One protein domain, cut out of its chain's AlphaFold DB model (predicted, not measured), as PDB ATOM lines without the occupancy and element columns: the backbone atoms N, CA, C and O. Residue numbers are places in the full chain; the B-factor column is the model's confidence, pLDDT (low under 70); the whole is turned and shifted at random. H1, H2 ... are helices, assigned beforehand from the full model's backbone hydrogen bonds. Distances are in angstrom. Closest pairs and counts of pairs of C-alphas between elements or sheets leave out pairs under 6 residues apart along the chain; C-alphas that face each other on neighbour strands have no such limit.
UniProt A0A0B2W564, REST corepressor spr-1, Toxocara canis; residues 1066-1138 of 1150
ATOM      1  N   VAL A1066      -7.182 -30.859  21.311       76.56
ATOM      2  CA  VAL A1066      -6.072 -31.631  20.714       76.56
ATOM      3  C   VAL A1066      -5.054 -30.726  20.002       76.56
ATOM      4  O   VAL A1066      -3.867 -31.033  19.974       76.56
ATOM      5  N   SER A1067      -5.509 -29.607  19.433       80.81
ATOM      6  CA  SER A1067      -4.646 -28.579  18.847       80.81
ATOM      7  C   SER A1067      -3.849 -27.844  19.924       80.81
ATOM      8  O   SER A1067      -4.424 -27.463  20.946       80.81
ATOM      9  N   TRP A1068      -2.575 -27.581  19.642       86.75
ATOM     10  CA  TRP A1068      -1.697 -26.730  20.442       86.75
ATOM     11  C   TRP A1068      -1.632 -25.314  19.854       86.75
ATOM     12  O   TRP A1068      -1.474 -25.164  18.643       86.75
ATOM     13  N   SER A1069      -1.747 -24.285  20.695       89.81
ATOM     14  CA  SER A1069      -1.365 -22.904  20.357       89.81
ATOM     15  C   SER A1069       0.059 -22.592  20.831       89.81
ATOM     16  O   SER A1069       0.579 -23.278  21.708       89.81
ATOM     17  N   GLN A1070       0.687 -21.535  20.303       83.88
ATOM     18  CA  GLN A1070       2.029 -21.118  20.741       83.88
ATOM     19  C   GLN A1070       2.077 -20.804  22.248       83.88
ATOM     20  O   GLN A1070       3.000 -21.271  22.914       83.88
ATOM     21  N   LYS A1071       1.029 -20.174  22.810       86.56
ATOM     22  CA  LYS A1071       0.814 -20.057  24.265       86.56
ATOM     23  C   LYS A1071       0.941 -21.400  24.977       86.56
ATOM     24  O   LYS A1071       1.747 -21.552  25.886       86.56
ATOM     25  N   GLU A1072       0.141 -22.379  24.563       89.50
ATOM     26  CA  GLU A1072       0.077 -23.686  25.221       89.50
ATOM     27  C   GLU A1072       1.414 -24.438  25.100       89.50
ATOM     28  O   GLU A1072       1.816 -25.112  26.043       89.50
ATOM     29  N   MET A1073       2.135 -24.297  23.980       87.38
ATOM     30  CA  MET A1073       3.473 -24.881  23.809       87.38
ATOM     31  C   MET A1073       4.515 -24.208  24.714       87.38
ATOM     32  O   MET A1073       5.311 -24.906  25.343       87.38
ATOM     33  N   PHE A1074       4.489 -22.876  24.839       87.56
ATOM     34  CA  PHE A1074       5.357 -22.143  25.766       87.56
ATOM     35  C   PHE A1074       5.059 -22.524  27.223       87.56
ATOM     36  O   PHE A1074       5.969 -22.904  27.957       87.56
ATOM     37  N   GLN A1075       3.779 -22.539  27.612       89.00
ATOM     38  CA  GLN A1075       3.325 -23.004  28.926       89.00
ATOM     39  C   GLN A1075       3.718 -24.465  29.197       89.00
ATOM     40  O   GLN A1075       4.016 -24.806  30.338       89.00
ATOM     41  N   ALA A1076       3.780 -25.330  28.176       90.12
ATOM     42  CA  ALA A1076       4.277 -26.695  28.333       90.12
ATOM     43  C   ALA A1076       5.790 -26.727  28.583       90.12
ATOM     44  O   ALA A1076       6.214 -27.355  29.548       90.12
ATOM     45  N   PHE A1077       6.607 -26.026  27.786       90.38
ATOM     46  CA  PHE A1077       8.056 -25.937  28.026       90.38
ATOM     47  C   PHE A1077       8.392 -25.318  29.392       90.38
ATOM     48  O   PHE A1077       9.276 -25.820  30.088       90.38
ATOM     49  N   PHE A1078       7.649 -24.293  29.809       87.75
ATOM     50  CA  PHE A1078       7.739 -23.706  31.143       87.75
ATOM     51  C   PHE A1078       7.283 -24.689  32.236       87.75
ATOM     52  O   PHE A1078       7.955 -24.861  33.250       87.75
ATOM     53  N   GLY A1079       6.205 -25.435  31.992       88.06
ATOM     54  CA  GLY A1079       5.757 -26.519  32.860       88.06
ATOM     55  C   GLY A1079       6.826 -27.596  33.064       88.06
ATOM     56  O   GLY A1079       7.083 -27.982  34.201       88.06
ATOM     57  N   PHE A1080       7.508 -28.038  32.003       90.31
ATOM     58  CA  PHE A1080       8.620 -28.988  32.132       90.31
ATOM     59  C   PHE A1080       9.836 -28.382  32.841       90.31
ATOM     60  O   PHE A1080      10.534 -29.097  33.551       90.31
ATOM     61  N   ARG A1081      10.087 -27.073  32.702       86.44
ATOM     62  CA  ARG A1081      11.118 -26.381  33.487       86.44
ATOM     63  C   ARG A1081      10.827 -26.499  34.982       86.44
ATOM     64  O   ARG A1081      11.674 -26.981  35.719       86.44
ATOM     65  N   HIS A1082       9.638 -26.086  35.418       82.12
ATOM     66  CA  HIS A1082       9.331 -25.921  36.842       82.12
ATOM     67  C   HIS A1082       8.855 -27.205  37.541       82.12
ATOM     68  O   HIS A1082       9.162 -27.399  38.714       82.12
ATOM     69  N   TYR A1083       8.168 -28.107  36.833       85.50
ATOM     70  CA  TYR A1083       7.647 -29.373  37.378       85.50
ATOM     71  C   TYR A1083       8.392 -30.618  36.859       85.50
ATOM     72  O   TYR A1083       7.976 -31.754  37.103       85.50
ATOM     73  N   GLY A1084       9.495 -30.436  36.124       86.81
ATOM     74  CA  GLY A1084      10.298 -31.531  35.583       86.81
ATOM     75  C   GLY A1084       9.482 -32.423  34.646       86.81
ATOM     76  O   GLY A1084       9.067 -32.004  33.570       86.81
ATOM     77  N   LYS A1085       9.247 -33.677  35.047       88.50
ATOM     78  CA  LYS A1085       8.460 -34.662  34.276       88.50
ATOM     79  C   LYS A1085       7.124 -35.017  34.936       88.50
ATOM     80  O   LYS A1085       6.558 -36.071  34.648       88.50
ATOM     81  N   ASP A1086       6.607 -34.146  35.801       89.81
ATOM     82  CA  ASP A1086       5.254 -34.280  36.339       89.81
ATOM     83  C   ASP A1086       4.203 -33.859  35.294       89.81
ATOM     84  O   ASP A1086       3.741 -32.720  35.213       89.81
ATOM     85  N   PHE A1087       3.811 -34.829  34.466       91.50
ATOM     86  CA  PHE A1087       2.767 -34.667  33.454       91.50
ATOM     87  C   PHE A1087       1.375 -34.353  34.038       91.50
ATOM     88  O   PHE A1087       0.487 -33.985  33.271       91.50
ATOM     89  N   GLU A1088       1.152 -34.539  35.343       87.88
ATOM     90  CA  GLU A1088      -0.131 -34.288  36.010       87.88
ATOM     91  C   GLU A1088      -0.199 -32.848  36.538       87.88
ATOM     92  O   GLU A1088      -1.192 -32.163  36.288       87.88
ATOM     93  N   ALA A1089       0.893 -32.330  37.109       86.50
ATOM     94  CA  ALA A1089       1.057 -30.905  37.402       86.50
ATOM     95  C   ALA A1089       0.953 -30.045  36.126       86.50
ATOM     96  O   ALA A1089       0.162 -29.103  36.073       86.50
ATOM     97  N   ILE A1090       1.661 -30.418  35.052       88.81
ATOM     98  CA  ILE A1090       1.658 -29.668  33.778       88.81
ATOM     99  C   ILE A1090       0.294 -29.755  33.062       88.81
ATOM    100  O   ILE A1090      -0.141 -28.806  32.414       88.81
ATOM    101  N   ALA A1091      -0.433 -30.869  33.200       88.00
ATOM    102  CA  ALA A1091      -1.810 -30.960  32.701       88.00
ATOM    103  C   ALA A1091      -2.824 -30.193  33.566       88.00
ATOM    104  O   ALA A1091      -3.937 -29.946  33.106       88.00
ATOM    105  N   SER A1092      -2.456 -29.840  34.800       85.06
ATOM    106  CA  SER A1092      -3.278 -29.028  35.701       85.06
ATOM    107  C   SER A1092      -3.058 -27.528  35.485       85.06
ATOM    108  O   SER A1092      -4.006 -26.765  35.631       85.06
ATOM    109  N   SER A1093      -1.853 -27.099  35.082       87.31
ATOM    110  CA  SER A1093      -1.595 -25.706  34.681       87.31
ATOM    111  C   SER A1093      -2.106 -25.376  33.271       87.31
ATOM    112  O   SER A1093      -2.503 -24.242  33.015       87.31
ATOM    113  N   ILE A1094      -2.156 -26.355  32.357       88.31
ATOM    114  CA  ILE A1094      -2.688 -26.178  30.995       88.31
ATOM    115  C   ILE A1094      -4.087 -26.801  30.892       88.31
ATOM    116  O   ILE A1094      -4.265 -27.893  30.347       88.31
ATOM    117  N   GLU A1095      -5.100 -26.074  31.379       79.25
ATOM    118  CA  GLU A1095      -6.508 -26.517  31.478       79.25
ATOM    119  C   GLU A1095      -7.084 -27.137  30.184       79.25
ATOM    120  O   GLU A1095      -7.976 -27.988  30.221       79.25
ATOM    121  N   THR A1096      -6.590 -26.719  29.013       85.19
ATOM    122  CA  THR A1096      -7.067 -27.197  27.704       85.19
ATOM    123  C   THR A1096      -6.506 -28.563  27.299       85.19
ATOM    124  O   THR A1096      -6.911 -29.092  26.261       85.19
ATOM    125  N   LYS A1097      -5.572 -29.143  28.059       87.00
ATOM    126  CA  LYS A1097      -4.860 -30.381  27.709       87.00
ATOM    127  C   LYS A1097      -5.196 -31.519  28.676       87.00
ATOM    128  O   LYS A1097      -5.925 -31.376  29.653       87.00
ATOM    129  N   ASN A1098      -4.721 -32.718  28.350       88.31
ATOM    130  CA  ASN A1098      -4.769 -33.881  29.237       88.31
ATOM    131  C   ASN A1098      -3.350 -34.375  29.502       88.31
ATOM    132  O   ASN A1098      -2.491 -34.201  28.640       88.31
ATOM    133  N   VAL A1099      -3.139 -35.091  30.609       90.38
ATOM    134  CA  VAL A1099      -1.864 -35.750  30.956       90.38
ATOM    135  C   VAL A1099      -1.250 -36.480  29.751       90.38
ATOM    136  O   VAL A1099      -0.058 -36.368  29.486       90.38
ATOM    137  N   ASP A1100      -2.065 -37.177  28.957       89.44
ATOM    138  CA  ASP A1100      -1.593 -37.934  27.789       89.44
ATOM    139  C   ASP A1100      -1.265 -37.056  26.570       89.44
ATOM    140  O   ASP A1100      -0.416 -37.424  25.765       89.44
ATOM    141  N   MET A1101      -1.863 -35.865  26.466       87.31
ATOM    142  CA  MET A1101      -1.470 -34.850  25.481       87.31
ATOM    143  C   MET A1101      -0.141 -34.198  25.877       87.31
ATOM    144  O   MET A1101       0.706 -34.000  25.012       87.31
ATOM    145  N   ILE A1102       0.077 -33.927  27.174       92.12
ATOM    146  CA  ILE A1102       1.373 -33.445  27.682       92.12
ATOM    147  C   ILE A1102       2.465 -34.498  27.432       92.12
ATOM    148  O   ILE A1102       3.542 -34.153  26.954       92.12
ATOM    149  N   LYS A1103       2.183 -35.791  27.669       91.69
ATOM    150  CA  LYS A1103       3.099 -36.895  27.317       91.69
ATOM    151  C   LYS A1103       3.381 -36.962  25.816       91.69
ATOM    152  O   LYS A1103       4.537 -37.089  25.441       91.69
ATOM    153  N   GLN A1104       2.363 -36.842  24.959       91.31
ATOM    154  CA  GLN A1104       2.553 -36.850  23.504       91.31
ATOM    155  C   GLN A1104       3.411 -35.663  23.032       91.31
ATOM    156  O   GLN A1104       4.285 -35.830  22.186       91.31
ATOM    157  N   PHE A1105       3.205 -34.475  23.606       91.19
ATOM    158  CA  PHE A1105       4.033 -33.298  23.341       91.19
ATOM    159  C   PHE A1105       5.469 -33.476  23.865       91.19
ATOM    160  O   PHE A1105       6.422 -33.141  23.166       91.19
ATOM    161  N   TYR A1106       5.647 -34.083  25.043       92.38
ATOM    162  CA  TYR A1106       6.964 -34.476  25.550       92.38
ATOM    163  C   TYR A1106       7.662 -35.489  24.635       92.38
ATOM    164  O   TYR A1106       8.840 -35.326  24.357       92.38
ATOM    165  N   GLU A1107       6.964 -36.504  24.118       92.94
ATOM    166  CA  GLU A1107       7.534 -37.455  23.155       92.94
ATOM    167  C   GLU A1107       7.914 -36.775  21.826       92.94
ATOM    168  O   GLU A1107       8.926 -37.136  21.228       92.94
ATOM    169  N   GLN A1108       7.156 -35.760  21.397       91.12
ATOM    170  CA  GLN A1108       7.423 -34.976  20.187       91.12
ATOM    171  C   GLN A1108       8.612 -34.007  20.335       91.12
ATOM    172  O   GLN A1108       9.394 -33.859  19.400       91.12
ATOM    173  N   HIS A1109       8.769 -33.358  21.494       89.25
ATOM    174  CA  HIS A1109       9.802 -32.339  21.749       89.25
ATOM    175  C   HIS A1109      10.913 -32.820  22.701       89.25
ATOM    176  O   HIS A1109      11.643 -32.015  23.287       89.25
ATOM    177  N   LYS A1110      11.044 -34.143  22.850       89.56
ATOM    178  CA  LYS A1110      11.761 -34.803  23.944       89.56
ATOM    179  C   LYS A1110      13.166 -34.272  24.190       89.56
ATOM    180  O   LYS A1110      13.495 -33.949  25.325       89.56
ATOM    181  N   ASP A1111      13.980 -34.161  23.145       88.75
ATOM    182  CA  ASP A1111      15.393 -33.808  23.295       88.75
ATOM    183  C   ASP A1111      15.587 -32.331  23.684       88.75
ATOM    184  O   ASP A1111      16.523 -32.016  24.418       88.75
ATOM    185  N   ARG A1112      14.681 -31.431  23.262       85.25
ATOM    186  CA  ARG A1112      14.648 -30.018  23.693       85.25
ATOM    187  C   ARG A1112      14.183 -29.919  25.147       85.25
ATOM    188  O   ARG A1112      14.802 -29.208  25.935       85.25
ATOM    189  N   THR A1113      13.164 -30.688  25.530       89.62
ATOM    190  CA  THR A1113      12.656 -30.723  26.909       89.62
ATOM    191  C   THR A1113      13.646 -31.348  27.895       89.62
ATOM    192  O   THR A1113      13.891 -30.769  28.947       89.62
ATOM    193  N   ASP A1114      14.269 -32.484  27.566       89.81
ATOM    194  CA  ASP A1114      15.253 -33.153  28.433       89.81
ATOM    195  C   ASP A1114      16.500 -32.276  28.663       89.81
ATOM    196  O   ASP A1114      17.027 -32.240  29.774       89.81
ATOM    197  N   GLN A1115      16.935 -31.510  27.654       89.19
ATOM    198  CA  GLN A1115      17.991 -30.502  27.815       89.19
ATOM    199  C   GLN A1115      17.565 -29.333  28.713       89.19
ATOM    200  O   GLN A1115      18.371 -28.853  29.510       89.19
ATOM    201  N   LEU A1116      16.319 -28.864  28.586       85.88
ATOM    202  CA  LEU A1116      15.788 -27.742  29.366       85.88
ATOM    203  C   LEU A1116      15.650 -28.120  30.849       85.88
ATOM    204  O   LEU A1116      16.131 -27.376  31.705       85.88
ATOM    205  N   VAL A1117      15.091 -29.303  31.133       88.44
ATOM    206  CA  VAL A1117      15.024 -29.896  32.480       88.44
ATOM    207  C   VAL A1117      16.426 -30.000  33.079       88.44
ATOM    208  O   VAL A1117      16.676 -29.403  34.122       88.44
ATOM    209  N   LYS A1118      17.376 -30.643  32.382       89.50
ATOM    210  CA  LYS A1118      18.739 -30.826  32.906       89.50
ATOM    211  C   LYS A1118      19.438 -29.494  33.204       89.50
ATOM    212  O   LYS A1118      20.018 -29.339  34.272       89.50
ATOM    213  N   LYS A1119      19.359 -28.507  32.300       85.25
ATOM    214  CA  LYS A1119      19.948 -27.169  32.516       85.25
ATOM    215  C   LYS A1119      19.387 -26.465  33.758       85.25
ATOM    216  O   LYS A1119      20.088 -25.638  34.341       85.25
ATOM    217  N   PHE A1120      18.143 -26.758  34.140       84.31
ATOM    218  CA  PHE A1120      17.493 -26.215  35.332       84.31
ATOM    219  C   PHE A1120      17.858 -27.004  36.600       84.31
ATOM    220  O   PHE A1120      18.228 -26.389  37.595       84.31
ATOM    221  N   GLU A1121      17.875 -28.340  36.543       84.44
ATOM    222  CA  GLU A1121      18.376 -29.211  37.621       84.44
ATOM    223  C   GLU A1121      19.838 -28.868  37.977       84.44
ATOM    224  O   GLU A1121      20.132 -28.544  39.128       84.44
ATOM    225  N   ASP A1122      20.725 -28.788  36.973       86.50
ATOM    226  CA  ASP A1122      22.137 -28.403  37.133       86.50
ATOM    227  C   ASP A1122      22.287 -26.999  37.775       86.50
ATOM    228  O   ASP A1122      23.328 -26.694  38.361       86.50
ATOM    229  N   ALA A1123      21.295 -26.109  37.618       79.56
ATOM    230  CA  ALA A1123      21.294 -24.756  38.184       79.56
ATOM    231  C   ALA A1123      20.748 -24.722  39.621       79.56
ATOM    232  O   ALA A1123      21.293 -24.000  40.455       79.56
ATOM    233  N   ILE A1124      19.733 -25.536  39.938       79.81
ATOM    234  CA  ILE A1124      19.263 -25.729  41.315       79.81
ATOM    235  C   ILE A1124      20.383 -26.329  42.169       79.81
ATOM    236  O   ILE A1124      20.649 -25.805  43.245       79.81
ATOM    237  N   GLU A1125      21.097 -27.354  41.690       81.56
ATOM    238  CA  GLU A1125      22.214 -27.949  42.443       81.56
ATOM    239  C   GLU A1125      23.328 -26.928  42.731       81.56
ATOM    240  O   GLU A1125      23.836 -26.863  43.854       81.56
ATOM    241  N   ARG A1126      23.659 -26.059  41.765       81.12
ATOM    242  CA  ARG A1126      24.609 -24.946  41.961       81.12
ATOM    243  C   ARG A1126      24.118 -23.916  42.982       81.12
ATOM    244  O   ARG A1126      24.913 -23.456  43.797       81.12
ATOM    245  N   ASN A1127      22.829 -23.589  42.992       73.94
ATOM    246  CA  ASN A1127      22.275 -22.657  43.978       73.94
ATOM    247  C   ASN A1127      22.207 -23.285  45.380       73.94
ATOM    248  O   ASN A1127      22.564 -22.634  46.357       73.94
ATOM    249  N   VAL A1128      21.830 -24.563  45.492       76.12
ATOM    250  CA  VAL A1128      21.781 -25.292  46.770       76.12
ATOM    251  C   VAL A1128      23.183 -25.455  47.361       76.12
ATOM    252  O   VAL A1128      23.358 -25.247  48.554       76.12
ATOM    253  N   THR A1129      24.196 -25.751  46.542       73.38
ATOM    254  CA  THR A1129      25.593 -25.877  47.007       73.38
ATOM    255  C   THR A1129      26.262 -24.540  47.339       73.38
ATOM    256  O   THR A1129      27.155 -24.523  48.184       73.38
ATOM    257  N   LYS A1130      25.816 -23.417  46.753       72.44
ATOM    258  CA  LYS A1130      26.192 -22.061  47.198       72.44
ATOM    259  C   LYS A1130      25.453 -21.592  48.464       72.44
ATOM    260  O   LYS A1130      25.902 -20.632  49.088       72.44
ATOM    261  N   THR A1131      24.346 -22.226  48.856       65.19
ATOM    262  CA  THR A1131      23.510 -21.765  49.981       65.19
ATOM    263  C   THR A1131      23.812 -22.556  51.250       65.19
ATOM    264  O   THR A1131      23.319 -23.665  51.444       65.19
ATOM    265  N   ASP A1132      24.605 -21.973  52.150       64.25
ATOM    266  CA  ASP A1132      24.860 -22.547  53.476       64.25
ATOM    267  C   ASP A1132      23.637 -22.369  54.397       64.25
ATOM    268  O   ASP A1132      23.464 -21.351  55.073       64.25
ATOM    269  N   PHE A1133      22.766 -23.379  54.404       57.91
ATOM    270  CA  PHE A1133      21.556 -23.400  55.226       57.91
ATOM    271  C   PHE A1133      21.827 -23.510  56.735       57.91
ATOM    272  O   PHE A1133      20.974 -23.082  57.510       57.91
ATOM    273  N   GLU A1134      22.972 -24.040  57.183       56.06
ATOM    274  CA  GLU A1134      23.277 -24.095  58.622       56.06
ATOM    275  C   GLU A1134      23.598 -22.686  59.143       56.06
ATOM    276  O   GLU A1134      23.057 -22.261  60.168       56.06
ATOM    277  N   ARG A1135      24.362 -21.907  58.369       57.59
ATOM    278  CA  ARG A1135      24.711 -20.511  58.674       57.59
ATOM    279  C   ARG A1135      23.522 -19.543  58.657       57.59
ATOM    280  O   ARG A1135      23.551 -18.545  59.372       57.59
ATOM    281  N   ILE A1136      22.459 -19.826  57.897       56.72
ATOM    282  CA  ILE A1136      21.222 -19.012  57.889       56.72
ATOM    283  C   ILE A1136      20.452 -19.127  59.217       56.72
ATOM    284  O   ILE A1136      19.831 -18.158  59.657       56.72
ATOM    285  N   PHE A1137      20.513 -20.284  59.884       45.84
ATOM    286  CA  PHE A1137      19.842 -20.529  61.168       45.84
ATOM    287  C   PHE A1137      20.788 -20.476  62.379       45.84
ATOM    288  O   PHE A1137      20.362 -20.763  63.503       45.84
ATOM    289  N   GLU A1138      22.048 -20.072  62.189       44.78
ATOM    290  CA  GLU A1138      23.018 -19.911  63.271       44.78
ATOM    291  C   GLU A1138      22.674 -18.681  64.129       44.78
ATOM    292  O   GLU A1138      23.168 -17.567  63.940       44.78
TER     293      GLU A1138
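Overview. This is residues 1066 to 1138 of the 1150 residues of the protein "REST corepressor spr-1" of Toxocara canis (UniProt A0A0B2W564). Three short helices, H1, H2 and H3, cross one another in a small compact head, and the long helix H4 turns off at a corner after H3, packs on H1 with residues 1113 to 1120 and then leaves the head as an arm. Residues 1122 to 1138 stick out, with the short H5 near the tip, and this arm makes the length of the whole. The printed part has 73 residues with five named helices, in the order H1 to H5, and no named strand; the class is all helix. The whole is loose, with a radius of gyration of the C-alphas of 15.3 A, and spans 52 by 23 by 18 A.

Arrangement. H1, residues 1070 to 1083, touches H2, residues 1087 to 1093, at a steep tilt of 58 degrees, opposite ways; their closest C-alphas, of Gly 1079 and Ile 1090, are 5.2 A apart. H2 touches H3, residues 1099 to 1108, closest at the C-alphas of Ala 1091 and Val 1099, 5.1 A apart. These two run opposite ways at a steep tilt of 69.8 degrees, only just short of about perpendicular. H1 and H3 are close but not clearly touching, with the C-alphas of Ala 1076 and Ile 1102 closest at 7.4 A, and their lines are about perpendicular at 83 degrees. H4, residues 1110 to 1130, touches H1 with residues 1113 to 1120 alone, against residues 1077 to 1081 of H1. Their closest C-alphas, of Arg 1081 and Val 1117, are 5.4 A apart, at a steep tilt of 41 degrees, the same way. H3 and H4 are close but not clearly touching, with the C-alphas of Tyr 1106 and Thr 1113 closest at 7.0 A, and are about perpendicular at 80 degrees. H2 and H4 are apart. H5, residues 1133 to 1136, touches no helix. Every O i to N i+4 pair is within hydrogen-bond range in H1, H2 and H3, and 16 of 17 are in H4; H5 is too short for such a pair.

Along the chain. H1 begins at C-alpha 1070, (2.029, -21.118, 20.741), and is 19.4 A long from first to last C-alpha. H2 is 10.0 A long and H3 14.2 A. H4 runs 30.2 A, from C-alpha 1110 at (11.761, -34.803, 23.944) to C-alpha 1130 at (26.192, -22.061, 47.198). H5 measures 5.1 A.

Size, cuts and confidence. The C-alphas of Ser 1067 and Glu 1138, the two farthest apart, are 53.0 A apart. Without residues 1122 to 1138, which stand free, the body has 56 residues and spans 28 by 19 by 18 A. The printed part has no cut, and the four links between the helices are tight. The mean pLDDT of the printed part is 83.1; residues 1131 to 1138 are under 70.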